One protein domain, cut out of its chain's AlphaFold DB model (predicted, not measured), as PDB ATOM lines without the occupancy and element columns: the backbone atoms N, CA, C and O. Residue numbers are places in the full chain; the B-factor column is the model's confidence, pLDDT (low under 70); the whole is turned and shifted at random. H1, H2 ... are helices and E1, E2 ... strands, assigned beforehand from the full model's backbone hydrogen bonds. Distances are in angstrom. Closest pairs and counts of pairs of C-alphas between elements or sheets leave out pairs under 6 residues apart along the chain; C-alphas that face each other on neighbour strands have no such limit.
ATOM      1  N   THR A   2     -17.350  25.782   3.982       37.38
ATOM      2  CA  THR A   2     -16.232  25.055   3.354       37.38
ATOM      3  C   THR A   2     -15.409  24.201   4.329       37.38
ATOM      4  O   THR A   2     -14.992  23.107   3.954       37.38
ATOM      5  N   ASP A   3     -15.257  24.621   5.589       46.78
ATOM      6  CA  ASP A   3     -14.459  23.876   6.583       46.78
ATOM      7  C   ASP A   3     -15.064  22.516   6.945       46.78
ATOM      8  O   ASP A   3     -14.346  21.540   7.119       46.78
ATOM      9  N   PHE A   4     -16.397  22.414   6.967       40.31
ATOM     10  CA  PHE A   4     -17.109  21.192   7.349       40.31
ATOM     11  C   PHE A   4     -16.981  20.074   6.295       40.31
ATOM     12  O   PHE A   4     -16.908  18.897   6.637       40.31
ATOM     13  N   ILE A   5     -16.923  20.439   5.007       45.62
ATOM     14  CA  ILE A   5     -16.812  19.495   3.879       45.62
ATOM     15  C   ILE A   5     -15.360  19.026   3.705       45.62
ATOM     16  O   ILE A   5     -15.125  17.842   3.453       45.62
ATOM     17  N   ASN A   6     -14.384  19.918   3.907       49.91
ATOM     18  CA  ASN A   6     -12.968  19.538   3.943       49.91
ATOM     19  C   ASN A   6     -12.664  18.628   5.144       49.91
ATOM     20  O   ASN A   6     -11.938  17.645   4.989       49.91
ATOM     21  N   ASN A   7     -13.322  18.867   6.287       54.00
ATOM     22  CA  ASN A   7     -13.263  17.978   7.447       54.00
ATOM     23  C   ASN A   7     -13.693  16.547   7.099       54.00
ATOM     24  O   ASN A   7     -13.059  15.607   7.554       54.00
ATOM     25  N   PHE A   8     -14.717  16.343   6.264       52.44
ATOM     26  CA  PHE A   8     -15.229  15.001   5.948       52.44
ATOM     27  C   PHE A   8     -14.230  14.110   5.195       52.44
ATOM     28  O   PHE A   8     -14.144  12.914   5.471       52.44
ATOM     29  N   ARG A   9     -13.451  14.671   4.257       53.28
ATOM     30  CA  ARG A   9     -12.386  13.915   3.566       53.28
ATOM     31  C   ARG A   9     -11.285  13.510   4.529       53.28
ATOM     32  O   ARG A   9     -10.826  12.374   4.509       53.28
ATOM     33  N   ALA A  10     -10.894  14.429   5.391       53.75
ATOM     34  CA  ALA A  10      -9.819  14.201   6.329       53.75
ATOM     35  C   ALA A  10     -10.274  13.305   7.513       53.75
ATOM     36  O   ALA A  10      -9.503  12.477   7.987       53.75
ATOM     37  N   ILE A  11     -11.568  13.309   7.861       56.38
ATOM     38  CA  ILE A  11     -12.231  12.299   8.707       56.38
ATOM     39  C   ILE A  11     -12.283  10.928   8.011       56.38
ATOM     40  O   ILE A  11     -12.115   9.902   8.657       56.38
ATOM     41  N   HIS A  12     -12.466  10.849   6.691       54.75
ATOM     42  CA  HIS A  12     -12.358   9.564   5.987       54.75
ATOM     43  C   HIS A  12     -10.932   8.985   6.060       54.75
ATOM     44  O   HIS A  12     -10.767   7.774   6.208       54.75
ATOM     45  N   HIS A  13      -9.901   9.837   6.007       53.25
ATOM     46  CA  HIS A  13      -8.514   9.434   6.263       53.25
ATOM     47  C   HIS A  13      -8.273   9.068   7.734       53.25
ATOM     48  O   HIS A  13      -7.629   8.053   7.989       53.25
ATOM     49  N   PHE A  14      -8.872   9.799   8.683       55.66
ATOM     50  CA  PHE A  14      -8.922   9.442  10.106       55.66
ATOM     51  C   PHE A  14      -9.452   8.019  10.301       55.66
ATOM     52  O   PHE A  14      -8.786   7.185  10.897       55.66
ATOM     53  N   VAL A  15     -10.620   7.707   9.733       55.78
ATOM     54  CA  VAL A  15     -11.267   6.390   9.853       55.78
ATOM     55  C   VAL A  15     -10.420   5.269   9.235       55.78
ATOM     56  O   VAL A  15     -10.519   4.128   9.669       55.78
ATOM     57  N   LYS A  16      -9.566   5.570   8.245       52.78
ATOM     58  CA  LYS A  16      -8.601   4.604   7.686       52.78
ATOM     59  C   LYS A  16      -7.324   4.455   8.520       52.78
ATOM     60  O   LYS A  16      -6.724   3.385   8.481       52.78
ATOM     61  N   GLY A  17      -6.884   5.519   9.195       49.81
ATOM     62  CA  GLY A  17      -5.667   5.542  10.012       49.81
ATOM     63  C   GLY A  17      -5.879   4.999  11.423       49.81
ATOM     64  O   GLY A  17      -4.993   4.347  11.970       49.81
ATOM     65  N   VAL A  18      -7.068   5.199  11.989       58.25
ATOM     66  CA  VAL A  18      -7.452   4.520  13.217       58.25
ATOM     67  C   VAL A  18      -7.827   3.088  12.865       58.25
ATOM     68  O   VAL A  18      -8.781   2.850  12.129       58.25
ATOM     69  N   LEU A  19      -7.064   2.131  13.385       55.16
ATOM     70  CA  LEU A  19      -7.293   0.701  13.204       55.16
ATOM     71  C   LEU A  19      -8.570   0.288  13.944       55.16
ATOM     72  O   LEU A  19      -8.508  -0.322  15.008       55.16
ATOM     73  N   SER A  20      -9.739   0.644  13.409       57.28
ATOM     74  CA  SER A  20     -10.994   0.128  13.928       57.28
ATOM     75  C   SER A  20     -11.062  -1.350  13.574       57.28
ATOM     76  O   SER A  20     -11.175  -1.704  12.395       57.28
ATOM     77  N   ASN A  21     -10.949  -2.225  14.568       55.44
ATOM     78  CA  ASN A  21     -11.159  -3.648  14.339       55.44
ATOM     79  C   ASN A  21     -12.665  -3.906  14.103       55.44
ATOM     80  O   ASN A  21     -13.509  -3.052  14.375       55.44
ATOM     81  N   GLY A  22     -13.045  -5.088  13.603       55.56
ATOM     82  CA  GLY A  22     -14.457  -5.430  13.342       55.56
ATOM     83  C   GLY A  22     -15.384  -5.388  14.573       55.56
ATOM     84  O   GLY A  22     -16.576  -5.654  14.434       55.56
ATOM     85  N   ARG A  23     -14.852  -5.073  15.765       62.25
ATOM     86  CA  ARG A  23     -15.571  -4.914  17.036       62.25
ATOM     87  C   ARG A  23     -15.824  -3.449  17.408       62.25
ATOM     88  O   ARG A  23     -16.546  -3.200  18.367       62.25
ATOM     89  N   GLY A  24     -15.299  -2.493  16.636       75.94
ATOM     90  CA  GLY A  24     -15.468  -1.063  16.904       75.94
ATOM     91  C   GLY A  24     -14.590  -0.546  18.046       75.94
ATOM     92  O   GLY A  24     -14.993   0.386  18.730       75.94
ATOM     93  N   GLU A  25     -13.428  -1.161  18.263       86.81
ATOM     94  CA  GLU A  25     -12.376  -0.700  19.179       86.81
ATOM     95  C   GLU A  25     -11.311   0.072  18.391       86.81
ATOM     96  O   GLU A  25     -11.137  -0.178  17.197       86.81
ATOM     97  N   TYR A  26     -10.593   0.989  19.037       86.06
ATOM     98  CA  TYR A  26      -9.695   1.928  18.366       86.06
ATOM     99  C   TYR A  26      -8.345   2.009  19.082       86.06
ATOM    100  O   TYR A  26      -8.292   2.230  20.284       86.06
ATOM    101  N   THR A  27      -7.239   1.905  18.347       88.06
ATOM    102  CA  THR A  27      -5.904   2.243  18.868       88.06
ATOM    103  C   THR A  27      -5.522   3.631  18.377       88.06
ATOM    104  O   THR A  27      -5.404   3.851  17.172       88.06
ATOM    105  N   LEU A  28      -5.347   4.566  19.308       88.62
ATOM    106  CA  LEU A  28      -5.023   5.960  19.021       88.62
ATOM    107  C   LEU A  28      -3.628   6.264  19.544       88.62
ATOM    108  O   LEU A  28      -3.308   5.912  20.674       88.62
ATOM    109  N   THR A  29      -2.806   6.918  18.730       91.75
ATOM    110  CA  THR A  29      -1.494   7.398  19.165       91.75
ATOM    111  C   THR A  29      -1.479   8.911  19.170       91.75
ATOM    112  O   THR A  29      -2.046   9.534  18.281       91.75
ATOM    113  N   PHE A  30      -0.829   9.485  20.170       93.56
ATOM    114  CA  PHE A  30      -0.682  10.913  20.369       93.56
ATOM    115  C   PHE A  30       0.789  11.244  20.563       93.56
ATOM    116  O   PHE A  30       1.554  10.424  21.072       93.56
ATOM    117  N   VAL A  31       1.171  12.445  20.159       96.06
ATOM    118  CA  VAL A  31       2.523  12.980  20.304       96.06
ATOM    119  C   VAL A  31       2.462  14.369  20.919       96.06
ATOM    120  O   VAL A  31       1.566  15.151  20.591       96.06
ATOM    121  N   GLN A  32       3.404  14.662  21.806       96.69
ATOM    122  CA  GLN A  32       3.601  15.997  22.350       96.69
ATOM    123  C   GLN A  32       4.648  16.731  21.513       96.69
ATOM    124  O   GLN A  32       5.627  16.128  21.069       96.69
ATOM    125  N   ASP A  33       4.438  18.020  21.267       93.94
ATOM    126  CA  ASP A  33       5.432  18.855  20.601       93.94
ATOM    127  C   ASP A  33       6.293  19.662  21.583       93.94
ATOM    128  O   ASP A  33       6.220  19.495  22.798       93.94
ATOM    129  N   SER A  34       7.161  20.518  21.039       93.81
ATOM    130  CA  SER A  34       8.082  21.345  21.823       93.81
ATOM    131  C   SER A  34       7.406  22.442  22.646       93.81
ATOM    132  O   SER A  34       8.072  23.024  23.496       93.81
ATOM    133  N   ASP A  35       6.131  22.736  22.381       93.38
ATOM    134  CA  ASP A  35       5.335  23.724  23.112       93.38
ATOM    135  C   ASP A  35       4.445  23.048  24.177       93.38
ATOM    136  O   ASP A  35       3.484  23.646  24.661       93.38
ATOM    137  N   ASP A  36       4.753  21.792  24.529       93.00
ATOM    138  CA  ASP A  36       4.030  20.938  25.476       93.00
ATOM    139  C   ASP A  36       2.578  20.612  25.067       93.00
ATOM    140  O   ASP A  36       1.786  20.136  25.889       93.00
ATOM    141  N   ARG A  37       2.218  20.795  23.789       94.94
ATOM    142  CA  ARG A  37       0.863  20.539  23.275       94.94
ATOM    143  C   ARG A  37       0.752  19.130  22.711       94.94
ATOM    144  O   ARG A  37       1.636  18.655  21.996       94.94
ATOM    145  N   TRP A  38      -0.359  18.461  23.010       95.12
ATOM    146  CA  TRP A  38      -0.628  17.095  22.561       95.12
ATOM    147  C   TRP A  38      -1.451  17.075  21.280       95.12
ATOM    148  O   TRP A  38      -2.449  17.781  21.164       95.12
ATOM    149  N   TYR A  39      -1.075  16.209  20.343       92.25
ATOM    150  CA  TYR A  39      -1.762  16.028  19.068       92.25
ATOM    151  C   TYR A  39      -1.977  14.551  18.778       92.25
ATOM    152  O   TYR A  39      -1.116  13.730  19.088       92.25
ATOM    153  N   ILE A  40      -3.088  14.202  18.133       89.62
ATOM    154  CA  ILE A  40      -3.250  12.856  17.573       89.62
ATOM    155  C   ILE A  40      -2.290  12.644  16.389       89.62
ATOM    156  O   ILE A  40      -2.212  13.462  15.474       89.62
ATOM    157  N   ASP A  41      -1.551  11.535  16.412       89.69
ATOM    158  CA  ASP A  41      -0.603  11.124  15.375       89.69
ATOM    159  C   ASP A  41      -1.357  10.458  14.221       89.69
ATOM    160  O   ASP A  41      -1.662   9.261  14.241       89.69
ATOM    161  N   MET A  42      -1.724  11.264  13.227       80.88
ATOM    162  CA  MET A  42      -2.454  10.810  12.050       80.88
ATOM    163  C   MET A  42      -2.163  11.680  10.819       80.88
ATOM    164  O   MET A  42      -1.864  12.868  10.952       80.88
ATOM    165  N   PRO A  43      -2.314  11.132   9.601       77.56
ATOM    166  CA  PRO A  43      -2.198  11.925   8.385       77.56
ATOM    167  C   PRO A  43      -3.361  12.924   8.274       77.56
ATOM    168  O   PRO A  43      -4.525  12.526   8.189       77.56
ATOM    169  N   TRP A  44      -3.045  14.221   8.253       75.12
ATOM    170  CA  TRP A  44      -4.015  15.310   8.136       75.12
ATOM    171  C   TRP A  44      -3.481  16.430   7.243       75.12
ATOM    172  O   TRP A  44      -2.480  17.066   7.562       75.12
ATOM    173  N   ASP A  45      -4.191  16.703   6.149       74.81
ATOM    174  CA  ASP A  45      -3.803  17.730   5.169       74.81
ATOM    175  C   ASP A  45      -4.359  19.131   5.505       74.81
ATOM    176  O   ASP A  45      -4.132  20.092   4.770       74.81
ATOM    177  N   GLY A  46      -5.156  19.251   6.574       73.62
ATOM    178  CA  GLY A  46      -5.772  20.507   7.014       73.62
ATOM    179  C   GLY A  46      -4.959  21.238   8.087       73.62
ATOM    180  O   GLY A  46      -3.789  20.947   8.316       73.62
ATOM    181  N   ASN A  47      -5.593  22.179   8.799       81.38
ATOM    182  CA  ASN A  47      -4.936  22.850   9.927       81.38
ATOM    183  C   ASN A  47      -4.612  21.832  11.041       81.38
ATOM    184  O   ASN A  47      -5.511  21.122  11.495       81.38
ATOM    185  N   ARG A  48      -3.344  21.789  11.473       82.81
ATOM    186  CA  ARG A  48      -2.835  20.941  12.559       82.81
ATOM    187  C   ARG A  48      -3.513  21.218  13.901       82.81
ATOM    188  O   ARG A  48      -3.665  20.281  14.676       82.81
ATOM    189  N   ASP A  49      -3.986  22.439  14.145       84.50
ATOM    190  CA  ASP A  49      -4.729  22.782  15.370       84.50
ATOM    191  C   ASP A  49      -5.984  21.908  15.555       84.50
ATOM    192  O   ASP A  49      -6.427  21.667  16.671       84.50
ATOM    193  N   ASN A  50      -6.539  21.357  14.469       80.00
ATOM    194  CA  ASN A  50      -7.679  20.438  14.549       80.00
ATOM    195  C   ASN A  50      -7.325  19.069  15.154       80.00
ATOM    196  O   ASN A  50      -8.232  18.306  15.484       80.00
ATOM    197  N   LEU A  51      -6.034  18.736  15.242       85.94
ATOM    198  CA  LEU A  51      -5.537  17.497  15.844       85.94
ATOM    199  C   LEU A  51      -5.174  17.665  17.320       85.94
ATOM    200  O   LEU A  51      -4.795  16.685  17.960       85.94
ATOM    201  N   GLU A  52      -5.226  18.890  17.835       90.12
ATOM    202  CA  GLU A  52      -4.818  19.198  19.196       90.12
ATOM    203  C   GLU A  52      -5.792  18.619  20.228       90.12
ATOM    204  O   GLU A  52      -7.018  18.693  20.086       90.12
ATOM    205  N   MET A  53      -5.227  18.074  21.299       91.00
ATOM    206  CA  MET A  53      -5.943  17.625  22.482       91.00
ATOM    207  C   MET A  53      -6.001  18.765  23.489       91.00
ATOM    208  O   MET A  53      -4.998  19.416  23.751       91.00
ATOM    209  N   VAL A  54      -7.183  19.014  24.045       90.12
ATOM    210  CA  VAL A  54      -7.431  20.146  24.947       90.12
ATOM    211  C   VAL A  54      -8.448  19.766  26.020       90.12
ATOM    212  O   VAL A  54      -9.131  18.743  25.915       90.12
ATOM    213  N   ALA A  55      -8.612  20.642  27.014       85.88
ATOM    214  CA  ALA A  55      -9.675  20.573  28.017       85.88
ATOM    215  C   ALA A  55      -9.719  19.221  28.762       85.88
ATOM    216  O   ALA A  55     -10.769  18.579  28.887       85.88
ATOM    217  N   GLY A  56      -8.553  18.806  29.262       85.75
ATOM    218  CA  GLY A  56      -8.367  17.637  30.120       85.75
ATOM    219  C   GLY A  56      -7.914  16.386  29.372       85.75
ATOM    220  O   GLY A  56      -7.467  15.434  30.009       85.75
ATOM    221  N   ALA A  57      -8.004  16.369  28.038       88.06
ATOM    222  CA  ALA A  57      -7.458  15.280  27.228       88.06
ATOM    223  C   ALA A  57      -5.928  15.385  27.063       88.06
ATOM    224  O   ALA A  57      -5.232  14.382  27.007       88.06
ATOM    225  N   ASP A  58      -5.395  16.598  27.023       92.25
ATOM    226  CA  ASP A  58      -3.967  16.910  27.114       92.25
ATOM    227  C   ASP A  58      -3.378  16.538  28.480       92.25
ATOM    228  O   ASP A  58      -2.334  15.884  28.564       92.25
ATOM    229  N   ASP A  59      -4.084  16.889  29.557       92.12
ATOM    230  CA  ASP A  59      -3.693  16.510  30.914       92.12
ATOM    231  C   ASP A  59      -3.639  14.981  31.066       92.12
ATOM    232  O   ASP A  59      -2.723  14.452  31.700       92.12
ATOM    233  N   SER A  60      -4.613  14.254  30.497       90.19
ATOM    234  CA  SER A  60      -4.663  12.792  30.605       90.19
ATOM    235  C   SER A  60      -3.529  12.119  29.836       90.19
ATOM    236  O   SER A  60      -2.937  11.169  30.343       90.19
ATOM    237  N   LEU A  61      -3.160  12.639  28.662       92.62
ATOM    238  CA  LEU A  61      -2.003  12.152  27.907       92.62
ATOM    239  C   LEU A  61      -0.691  12.440  28.636       92.62
ATOM    240  O   LEU A  61       0.149  11.553  28.748       92.62
ATOM    241  N   THR A  62      -0.554  13.629  29.224       93.50
ATOM    242  CA  THR A  62       0.605  13.969  30.064       93.50
ATOM    243  C   THR A  62       0.724  13.032  31.268       93.50
ATOM    244  O   THR A  62       1.820  12.607  31.624       93.50
ATOM    245  N   PHE A  63      -0.402  12.677  31.892       91.44
ATOM    246  CA  PHE A  63      -0.435  11.712  32.991       91.44
ATOM    247  C   PHE A  63      -0.041  10.294  32.544       91.44
ATOM    248  O   PHE A  63       0.632   9.579  33.289       91.44
ATOM    249  N   LEU A  64      -0.441   9.896  31.335       91.31
ATOM    250  CA  LEU A  64      -0.148   8.584  30.757       91.31
ATOM    251  C   LEU A  64       1.291   8.446  30.229       91.31
ATOM    252  O   LEU A  64       1.791   7.321  30.157       91.31
ATOM    253  N   ASP A  65       1.982   9.544  29.906       94.00
ATOM    254  CA  ASP A  65       3.381   9.544  29.448       94.00
ATOM    255  C   ASP A  65       4.385   9.322  30.596       94.00
ATOM    256  O   ASP A  65       5.257  10.139  30.901       94.00
ATOM    257  N   THR A  66       4.256   8.178  31.264       91.00
ATOM    258  CA  THR A  66       5.060   7.810  32.441       91.00
ATOM    259  C   THR A  66       6.561   7.710  32.148       91.00
ATOM    260  O   THR A  66       7.380   7.970  33.033       91.00
ATOM    261  N   GLU A  67       6.930   7.388  30.907       92.75
ATOM    262  CA  GLU A  67       8.320   7.283  30.448       92.75
ATOM    263  C   GLU A  67       8.886   8.608  29.911       92.75
ATOM    264  O   GLU A  67      10.077   8.672  29.603       92.75
ATOM    265  N   LYS A  68       8.071   9.674  29.833       92.56
ATOM    266  CA  LYS A  68       8.437  10.971  29.230       92.56
ATOM    267  C   LYS A  68       8.956  10.823  27.800       92.56
ATOM    268  O   LYS A  68       9.967  11.407  27.410       92.56
ATOM    269  N   SER A  69       8.282   9.971  27.043       94.88
ATOM    270  CA  SER A  69       8.598   9.672  25.651       94.88
ATOM    271  C   SER A  69       8.002  10.695  24.683       94.88
ATOM    272  O   SER A  69       8.333  10.670  23.496       94.88
ATOM    273  N   HIS A  70       7.112  11.570  25.174       96.19
ATOM    274  CA  HIS A  70       6.315  12.502  24.380       96.19
ATOM    275  C   HIS A  70       5.449  11.786  23.330       96.19
ATOM    276  O   HIS A  70       5.086  12.359  22.301       96.19
ATOM    277  N   ARG A  71       5.120  10.509  23.577       96.25
ATOM    278  CA  ARG A  71       4.302   9.665  22.707       96.25
ATOM    279  C   ARG A  71       3.463   8.701  23.539       96.25
ATOM    280  O   ARG A  71       3.991   7.874  24.267       96.25
ATOM    281  N   VAL A  72       2.147   8.745  23.369       95.12
ATOM    282  CA  VAL A  72       1.219   7.883  24.110       95.12
ATOM    283  C   VAL A  72       0.310   7.158  23.136       95.12
ATOM    284  O   VAL A  72      -0.341   7.785  22.304       95.12
ATOM    285  N   THR A  73       0.238   5.835  23.251       92.75
ATOM    286  CA  THR A  73      -0.726   5.015  22.513       92.75
ATOM    287  C   THR A  73      -1.754   4.460  23.489       92.75
ATOM    288  O   THR A  73      -1.394   3.747  24.420       92.75
ATOM    289  N   ILE A  74      -3.031   4.770  23.263       91.00
ATOM    290  CA  ILE A  74      -4.153   4.285  24.074       91.00
ATOM    291  C   ILE A  74      -5.048   3.361  23.253       91.00
ATOM    292  O   ILE A  74      -5.208   3.523  22.037       91.00
ATOM    293  N   HIS A  75      -5.660   2.406  23.940       91.44
ATOM    294  CA  HIS A  75      -6.686   1.549  23.377       91.44
ATOM    295  C   HIS A  75      -8.051   2.017  23.873       91.44
ATOM    296  O   HIS A  75      -8.293   2.063  25.069       91.44
ATOM    297  N   VAL A  76      -8.936   2.387  22.952       90.12
ATOM    298  CA  VAL A  76     -10.240   2.970  23.256       90.12
ATOM    299  C   VAL A  76     -11.346   2.017  22.836       90.12
ATOM    300  O   VAL A  76     -11.501   1.704  21.653       90.12
ATOM    301  N   ILE A  77     -12.179   1.628  23.797       91.88
ATOM    302  CA  ILE A  77     -13.379   0.828  23.553       91.88
ATOM    303  C   ILE A  77     -14.617   1.690  23.824       91.88
ATOM    304  O   ILE A  77     -14.951   1.959  24.980       91.88
ATOM    305  N   PRO A  78     -15.329   2.151  22.786       91.19
ATOM    306  CA  PRO A  78     -16.591   2.848  22.962       91.19
ATOM    307  C   PRO A  78     -17.749   1.877  23.184       91.19
ATOM    308  O   PRO A  78     -17.926   0.907  22.452       91.19
ATOM    309  N   SER A  79     -18.623   2.195  24.139       91.94
ATOM    310  CA  SER A  79     -19.827   1.410  24.406       91.94
ATOM    311  C   SER A  79     -21.056   2.270  24.714       91.94
ATOM    312  O   SER A  79     -20.989   3.430  25.128       91.94
ATOM    313  N   GLN A  80     -22.230   1.683  24.483       91.12
ATOM    314  CA  GLN A  80     -23.530   2.243  24.871       91.12
ATOM    315  C   GLN A  80     -24.084   1.608  26.152       91.12
ATOM    316  O   GLN A  80     -25.029   2.136  26.744       91.12
ATOM    317  N   THR A  81     -23.498   0.496  26.583       91.56
ATOM    318  CA  THR A  81     -23.843  -0.248  27.797       91.56
ATOM    319  C   THR A  81     -22.588  -0.438  28.646       91.56
ATOM    320  O   THR A  81     -21.506  -0.543  28.069       91.56
ATOM    321  N   PRO A  82     -22.695  -0.513  29.981       91.94
ATOM    322  CA  PRO A  82     -21.544  -0.834  30.816       91.94
ATOM    323  C   PRO A  82     -20.904  -2.153  30.378       91.94
ATOM    324  O   PRO A  82     -21.614  -3.113  30.063       91.94
ATOM    325  N   LEU A  83     -19.579  -2.189  30.360       91.06
ATOM    326  CA  LEU A  83     -18.766  -3.370  30.106       91.06
ATOM    327  C   LEU A  83     -17.861  -3.626  31.312       91.06
ATOM    328  O   LEU A  83     -17.642  -2.758  32.155       91.06
ATOM    329  N   GLN A  84     -17.344  -4.843  31.401       88.12
ATOM    330  CA  GLN A  84     -16.247  -5.175  32.299       88.12
ATOM    331  C   GLN A  84     -15.041  -5.438  31.413       88.12
ATOM    332  O   GLN A  84     -14.993  -6.451  30.716       88.12
ATOM    333  N   VAL A  85     -14.126  -4.472  31.375       88.62
ATOM    334  CA  VAL A  85     -12.927  -4.529  30.544       88.62
ATOM    335  C   VAL A  85     -11.725  -4.432  31.471       88.62
ATOM    336  O   VAL A  85     -11.482  -3.394  32.080       88.62
ATOM    337  N   GLU A  86     -10.995  -5.533  31.613       88.50
ATOM    338  CA  GLU A  86      -9.790  -5.553  32.438       88.50
ATOM    339  C   GLU A  86      -8.703  -4.651  31.843       88.50
ATOM    340  O   GLU A  86      -8.565  -4.529  30.622       88.50
ATOM    341  N   GLY A  87      -7.933  -4.002  32.718       87.81
ATOM    342  CA  GLY A  87      -6.822  -3.135  32.324       87.81
ATOM    343  C   GLY A  87      -7.228  -1.798  31.700       87.81
ATOM    344  O   GLY A  87      -6.346  -1.097  31.223       87.81
ATOM    345  N   HIS A  88      -8.519  -1.451  31.710       90.19
ATOM    346  CA  HIS A  88      -9.011  -0.166  31.215       90.19
ATOM    347  C   HIS A  88      -9.700   0.623  32.327       90.19
ATOM    348  O   HIS A  88     -10.300   0.059  33.245       90.19
ATOM    349  N   THR A  89      -9.657   1.941  32.199       90.44
ATOM    350  CA  THR A  89     -10.402   2.879  33.032       90.44
ATOM    351  C   THR A  89     -11.699   3.261  32.329       90.44
ATOM    352  O   THR A  89     -11.691   3.629  31.155       90.44
ATOM    353  N   GLU A  90     -12.823   3.197  33.044       92.12
ATOM    354  CA  GLU A  90     -14.107   3.677  32.530       92.12
ATOM    355  C   GLU A  90     -14.179   5.206  32.598       92.12
ATOM    356  O   GLU A  90     -13.982   5.814  33.648       92.12
ATOM    357  N   LEU A  91     -14.538   5.823  31.476       92.12
ATOM    358  CA  LEU A  91     -14.948   7.213  31.385       92.12
ATOM    359  C   LEU A  91     -16.427   7.270  31.005       92.12
ATOM    360  O   LEU A  91     -16.837   6.808  29.932       92.12
ATOM    361  N   ARG A  92     -17.248   7.868  31.868       93.62
ATOM    362  CA  ARG A  92     -18.705   7.912  31.685       93.62
ATOM    363  C   ARG A  92     -19.164   9.262  31.156       93.62
ATOM    364  O   ARG A  92     -18.874  10.293  31.748       93.62
ATOM    365  N   GLN A  93     -19.948   9.271  30.081       94.25
ATOM    366  CA  GLN A  93     -20.502  10.506  29.525       94.25
ATOM    367  C   GLN A  93     -21.366  11.243  30.561       94.25
ATOM    368  O   GLN A  93     -22.327  10.685  31.096       94.25
ATOM    369  N   LEU A  94     -21.052  12.519  30.779       92.19
ATOM    370  CA  LEU A  94     -21.793  13.433  31.648       92.19
ATOM    371  C   LEU A  94     -22.802  14.256  30.850       92.19
ATOM    372  O   LEU A  94     -23.976  14.344  31.208       92.19
ATOM    373  N   ASP A  95     -22.344  14.838  29.745       89.50
ATOM    374  CA  ASP A  95     -23.147  15.666  28.857       89.50
ATOM    375  C   ASP A  95     -22.677  15.533  27.406       89.50
ATOM    376  O   ASP A  95     -21.657  14.909  27.098       89.50
ATOM    377  N   LYS A  96     -23.466  16.092  26.488       86.38
ATOM    378  CA  LYS A  96     -23.108  16.194  25.077       86.38
ATOM    379  C   LYS A  96     -23.788  17.377  24.414       86.38
ATOM    380  O   LYS A  96     -24.931  17.711  24.719       86.38
ATOM    381  N   SER A  97     -23.103  17.930  23.429       81.19
ATOM    382  CA  SER A  97     -23.589  18.946  22.513       81.19
ATOM    383  C   SER A  97     -23.209  18.564  21.085       81.19
ATOM    384  O   SER A  97     -22.127  18.033  20.824       81.19
ATOM    385  N   LEU A  98     -24.108  18.842  20.139       69.69
ATOM    386  CA  LEU A  98     -23.864  18.567  18.724       69.69
ATOM    387  C   LEU A  98     -22.680  19.388  18.187       69.69
ATOM    388  O   LEU A  98     -21.929  18.906  17.349       69.69
ATOM    389  N   THR A  99     -22.504  20.608  18.698       72.50
ATOM    390  CA  THR A  99     -21.440  21.534  18.285       72.50
ATOM    391  C   THR A  99     -20.347  21.697  19.336       72.50
ATOM    392  O   THR A  99     -19.239  22.089  18.995       72.50
ATOM    393  N   GLY A 100     -20.647  21.406  20.605       78.00
ATOM    394  CA  GLY A 100     -19.767  21.698  21.740       78.00
ATOM    395  C   GLY A 100     -18.982  20.511  22.293       78.00
ATOM    396  O   GLY A 100     -18.319  20.678  23.307       78.00
ATOM    397  N   GLY A 101     -19.061  19.325  21.690       86.69
ATOM    398  CA  GLY A 101     -18.360  18.133  22.182       86.69
ATOM    399  C   GLY A 101     -19.152  17.370  23.240       86.69
ATOM    400  O   GLY A 101     -20.367  17.532  23.373       86.69
ATOM    401  N   SER A 102     -18.474  16.516  23.993       91.12
ATOM    402  CA  SER A 102     -19.057  15.752  25.096       91.12
ATOM    403  C   SER A 102     -18.062  15.655  26.242       91.12
ATOM    404  O   SER A 102     -16.893  15.365  26.005       91.12
ATOM    405  N   HIS A 103     -18.511  15.895  27.472       93.50
ATOM    406  CA  HIS A 103     -17.677  15.690  28.654       93.50
ATOM    407  C   HIS A 103     -17.875  14.289  29.223       93.50
ATOM    408  O   HIS A 103     -19.001  13.789  29.298       93.50
ATOM    409  N   TYR A 104     -16.780  13.693  29.680       93.62
ATOM    410  CA  TYR A 104     -16.754  12.396  30.341       93.62
ATOM    411  C   TYR A 104     -16.172  12.529  31.741       93.62
ATOM    412  O   TYR A 104     -15.226  13.284  31.949       93.62
ATOM    413  N   ASP A 105     -16.758  11.808  32.688       93.06
ATOM    414  CA  ASP A 105     -16.269  11.676  34.051       93.06
ATOM    415  C   ASP A 105     -15.003  10.823  34.055       93.06
ATOM    416  O   ASP A 105     -15.011   9.717  33.523       93.06
ATOM    417  N   ALA A 106     -13.938  11.357  34.643       87.88
ATOM    418  CA  ALA A 106     -12.649  10.692  34.796       87.88
ATOM    419  C   ALA A 106     -12.303  10.440  36.272       87.88
ATOM    420  O   ALA A 106     -11.150  10.198  36.605       87.88
ATOM    421  N   THR A 107     -13.284  10.517  37.178       85.88
ATOM    422  CA  THR A 107     -13.057  10.348  38.624       85.88
ATOM    423  C   THR A 107     -12.508   8.963  38.983       85.88
ATOM    424  O   THR A 107     -11.729   8.849  39.928       85.88
ATOM    425  N   ASP A 108     -12.856   7.934  38.208       79.94
ATOM    426  CA  ASP A 108     -12.352   6.566  38.399       79.94
ATOM    427  C   ASP A 108     -10.925   6.375  37.854       79.94
ATOM    428  O   ASP A 108     -10.283   5.351  38.107       79.94
ATOM    429  N   PHE A 109     -10.383   7.381  37.157       81.94
ATOM    430  CA  PHE A 109      -9.010   7.374  36.677       81.94
ATOM    431  C   PHE A 109      -8.049   7.636  37.843       81.94
ATOM    432  O   PHE A 109      -7.705   8.766  38.190       81.94
ATOM    433  N   THR A 110      -7.635   6.549  38.493       79.12
ATOM    434  CA  THR A 110      -6.847   6.601  39.728       79.12
ATOM    435  C   THR A 110      -5.536   7.365  39.522       79.12
ATOM    436  O   THR A 110      -4.725   7.015  38.671       79.12
ATOM    437  N   GLY A 111      -5.311   8.399  40.336       78.19
ATOM    438  CA  GLY A 111      -4.112   9.243  40.270       78.19
ATOM    439  C   GLY A 111      -4.219  10.425  39.302       78.19
ATOM    440  O   GLY A 111      -3.412  11.350  39.398       78.19
ATOM    441  N   PHE A 112      -5.241  10.457  38.445       83.19
ATOM    442  CA  PHE A 112      -5.504  11.584  37.562       83.19
ATOM    443  C   PHE A 112      -6.282  12.680  38.298       83.19
ATOM    444  O   PHE A 112      -7.273  12.438  38.987       83.19
ATOM    445  N   ARG A 113      -5.808  13.926  38.197       79.81
ATOM    446  CA  ARG A 113      -6.350  15.041  38.991       79.81
ATOM    447  C   ARG A 113      -7.608  15.659  38.377       79.81
ATOM    448  O   ARG A 113      -8.414  16.242  39.108       79.81
ATOM    449  N   MET A 114      -7.769  15.574  37.057       79.94
ATOM    450  CA  MET A 114      -8.936  16.135  36.383       79.94
ATOM    451  C   MET A 114     -10.118  15.183  36.498       79.94
ATOM    452  O   MET A 114     -10.011  13.983  36.286       79.94
ATOM    453  N   ARG A 115     -11.282  15.748  36.816       85.69
ATOM    454  CA  ARG A 115     -12.531  14.984  36.951       85.69
ATOM    455  C   ARG A 115     -13.294  14.856  35.642       85.69
ATOM    456  O   ARG A 115     -14.274  14.125  35.579       85.69
ATOM    457  N   ARG A 116     -12.918  15.641  34.631       89.94
ATOM    458  CA  ARG A 116     -13.629  15.713  33.358       89.94
ATOM    459  C   ARG A 116     -12.651  15.757  32.207       89.94
ATOM    460  O   ARG A 116     -11.703  16.533  32.251       89.94
ATOM    461  N   ILE A 117     -12.942  14.968  31.186       90.94
ATOM    462  CA  ILE A 117     -12.240  14.983  29.907       90.94
ATOM    463  C   ILE A 117     -13.241  15.415  28.843       90.94
ATOM    464  O   ILE A 117     -14.345  14.867  28.757       90.94
ATOM    465  N   TRP A 118     -12.873  16.416  28.051       91.06
ATOM    466  CA  TRP A 118     -13.664  16.837  26.907       91.06
ATOM    467  C   TRP A 118     -13.299  16.035  25.657       91.06
ATOM    468  O   TRP A 118     -12.134  15.858  25.316       91.06
ATOM    469  N   VAL A 119     -14.323  15.565  24.952       86.19
ATOM    470  CA  VAL A 119     -14.205  14.848  23.686       86.19
ATOM    471  C   VAL A 119     -14.823  15.696  22.581       86.19
ATOM    472  O   VAL A 119     -16.012  16.026  22.601       86.19
ATOM    473  N   CYS A 120     -13.999  16.029  21.592       84.06
ATOM    474  CA  CYS A 120     -14.334  16.915  20.483       84.06
ATOM    475  C   CYS A 120     -15.463  16.356  19.576       84.06
ATOM    476  O   CYS A 120     -15.564  15.132  19.391       84.06
ATOM    477  N   PRO A 121     -16.274  17.229  18.931       80.88
ATOM    478  CA  PRO A 121     -17.286  16.845  17.941       80.88
ATOM    479  C   PRO A 121     -16.825  15.975  16.781       80.88
ATOM    480  O   PRO A 121     -17.657  15.292  16.191       80.88
ATOM    481  N   VAL A 122     -15.528  15.933  16.472       74.12
ATOM    482  CA  VAL A 122     -14.976  15.011  15.465       74.12
ATOM    483  C   VAL A 122     -15.382  13.559  15.752       74.12
ATOM    484  O   VAL A 122     -15.670  12.802  14.825       74.12
ATOM    485  N   THR A 123     -15.550  13.194  17.024       75.12
ATOM    486  CA  THR A 123     -16.063  11.880  17.445       75.12
ATOM    487  C   THR A 123     -17.431  11.554  16.843       75.12
ATOM    488  O   THR A 123     -17.682  10.407  16.483       75.12
ATOM    489  N   LEU A 124     -18.319  12.542  16.672       75.38
ATOM    490  CA  LEU A 124     -19.607  12.338  15.999       75.38
ATOM    491  C   LEU A 124     -19.432  11.982  14.527       75.38
ATOM    492  O   LEU A 124     -20.208  11.193  14.001       75.38
ATOM    493  N   CYS A 125     -18.430  12.548  13.863       68.81
ATOM    494  CA  CYS A 125     -18.167  12.251  12.464       68.81
ATOM    495  C   CYS A 125     -17.578  10.847  12.274       68.81
ATOM    496  O   CYS A 125     -17.840  10.216  11.255       68.81
ATOM    497  N   VAL A 126     -16.815  10.356  13.256       69.38
ATOM    498  CA  VAL A 126     -16.166   9.036  13.219       69.38
ATOM    499  C   VAL A 126     -17.118   7.927  13.671       69.38
ATOM    500  O   VAL A 126     -17.244   6.905  13.006       69.38
ATOM    501  N   LEU A 127     -17.802   8.124  14.801       74.75
ATOM    502  CA  LEU A 127     -18.624   7.099  15.456       74.75
ATOM    503  C   LEU A 127     -20.126   7.249  15.172       74.75
ATOM    504  O   LEU A 127     -20.927   6.417  15.602       74.75
ATOM    505  N   GLY A 128     -20.548   8.343  14.532       76.94
ATOM    506  CA  GLY A 128     -21.960   8.695  14.321       76.94
ATOM    507  C   GLY A 128     -22.704   9.139  15.589       76.94
ATOM    508  O   GLY A 128     -23.830   9.629  15.512       76.94
ATOM    509  N   ARG A 129     -22.106   8.962  16.772       84.12
ATOM    510  CA  ARG A 129     -22.652   9.323  18.088       84.12
ATOM    511  C   ARG A 129     -21.537   9.388  19.124       84.12
ATOM    512  O   ARG A 129     -20.546   8.678  19.004       84.12
ATOM    513  N   TYR A 130     -21.743  10.150  20.194       88.31
ATOM    514  CA  TYR A 130     -20.893  10.026  21.373       88.31
ATOM    515  C   TYR A 130     -21.243   8.741  22.148       88.31
ATOM    516  O   TYR A 130     -22.429   8.511  22.436       88.31
ATOM    517  N   PRO A 131     -20.253   7.901  22.482       91.56
ATOM    518  CA  PRO A 131     -20.414   6.768  23.389       91.56
ATOM    519  C   PRO A 131     -20.958   7.186  24.758       91.56
ATOM    520  O   PRO A 131     -20.755   8.315  25.192       91.56
ATOM    521  N   LYS A 132     -21.679   6.291  25.444       93.44
ATOM    522  CA  LYS A 132     -22.045   6.531  26.855       93.44
ATOM    523  C   LYS A 132     -20.891   6.191  27.791       93.44
ATOM    524  O   LYS A 132     -20.772   6.804  28.847       93.44
ATOM    525  N   TYR A 133     -20.075   5.230  27.374       93.75
ATOM    526  CA  TYR A 133     -18.905   4.745  28.082       93.75
ATOM    527  C   TYR A 133     -17.740   4.710  27.099       93.75
ATOM    528  O   TYR A 133     -17.907   4.271  25.956       93.75
ATOM    529  N   LEU A 134     -16.584   5.181  27.541       92.31
ATOM    530  CA  LEU A 134     -15.299   4.966  26.892       92.31
ATOM    531  C   LEU A 134     -14.434   4.189  27.879       92.31
ATOM    532  O   LEU A 134     -14.386   4.553  29.045       92.31
ATOM    533  N   TYR A 135     -13.768   3.142  27.419       92.31
ATOM    534  CA  TYR A 135     -12.759   2.438  28.205       92.31
ATOM    535  C   TYR A 135     -11.403   2.749  27.590       92.31
ATOM    536  O   TYR A 135     -11.248   2.516  26.388       92.31
ATOM    537  N   ILE A 136     -10.488   3.317  28.378       90.06
ATOM    538  CA  ILE A 136      -9.143   3.736  27.942       90.06
ATOM    539  C   ILE A 136      -8.029   3.113  28.773       90.06
ATOM    540  O   ILE A 136      -8.311   2.750  29.938       90.06
TER     541      ILE A 136
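AT A GLANCE: This is residues 2 to 136 of the 136 residues of an uncharacterized protein of Muribaculaceae bacterium Isolate-104 (HZI) (UniProt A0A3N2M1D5). One antiparallel sheet of seven strands is curled like part of a barrel, not closed, and wraps round the short helix H3. Helices H1 and H4 meet at one end of this open barrel and graze the sheet, while little H2, apart from both of them, grazes the sheet at its edge strand E2. The printed part has 135 residues with four named helices and seven named strands, in the order H1 E1 E2 H2 H3 E3 E4 E5 E6 H4 E7; the sheet's order is E2 E1 E3 E7 E4 E5 E6, and the class is mixed. The whole is compact, with a radius of gyration of the C-alphas of 14.4 A and spans of 41 by 36 by 28 A.

IN THESE COORDINATES: In the sheet, E3 is residues 71 to 79, 25.6 A long, from C-alpha 71 at (4.302, 9.665, 22.707). E1 is residues 26 to 32, 19.8 A, and E2 residues 38 to 40. E7 is residues 133 to 135, ending at C-alpha 135 at (-12.759, 2.438, 28.205). E4, residues 90 to 97, 20.6 A, bends by 56 degrees at residue 94. E5 is residues 101 to 105, 13.7 A, and E6 residues 116 to 119. H1, residues 2 to 17, is 23.2 A long and begins at C-alpha 2 at (-16.232, 25.055, 3.354). H2 is residues 48 to 51, H3 residues 57 to 64, 10.5 A, and H4 residues 122 to 127.

HOW THE PARTS SIT: The sheet is strongly twisted, with edge strands E2 and E6. E1 and E3 are antiparallel at 147 degrees, with N 28 and O 74 2.9 A apart, within hydrogen-bond range. E3 is staggered, pairing with E1 over residues 71 to 76 and with E7 over 77 to 79, where N 77 and O 135 are 2.9 A apart. E4, E5 and E6 form a meander, each strand the antiparallel neighbour of the one before; N 94 and O 103 are 2.8 A apart, N 104 and O 117 2.9 A. The sheet curls round H3: the closest C-alphas of H3 and E6, Ala 57 and Ile 117, are 5.5 A apart. E2, H2 H3 and E3 make a split strand-helix-strand unit, with E1 between its two strands, and a left-handed crossover. H1 touches H4 with residues 8 to 15 alone, closest C-alphas Val 15 and Val 126 at 6.5 A, at a steep tilt of 48 degrees, the same way. Every O i to N i+4 pair is within hydrogen-bond range in H3 and H4, 11 of 12 in H1; H2 is too short for one.

THE WHOLE: The C-alphas farthest apart, those of Thr 2 and Glu 86, are 42.7 A apart. The printed part has no cut and no long link. Mean pLDDT of the printed part is 81.8; residues 2 to 23, 98 and 125 to 126 are under 70.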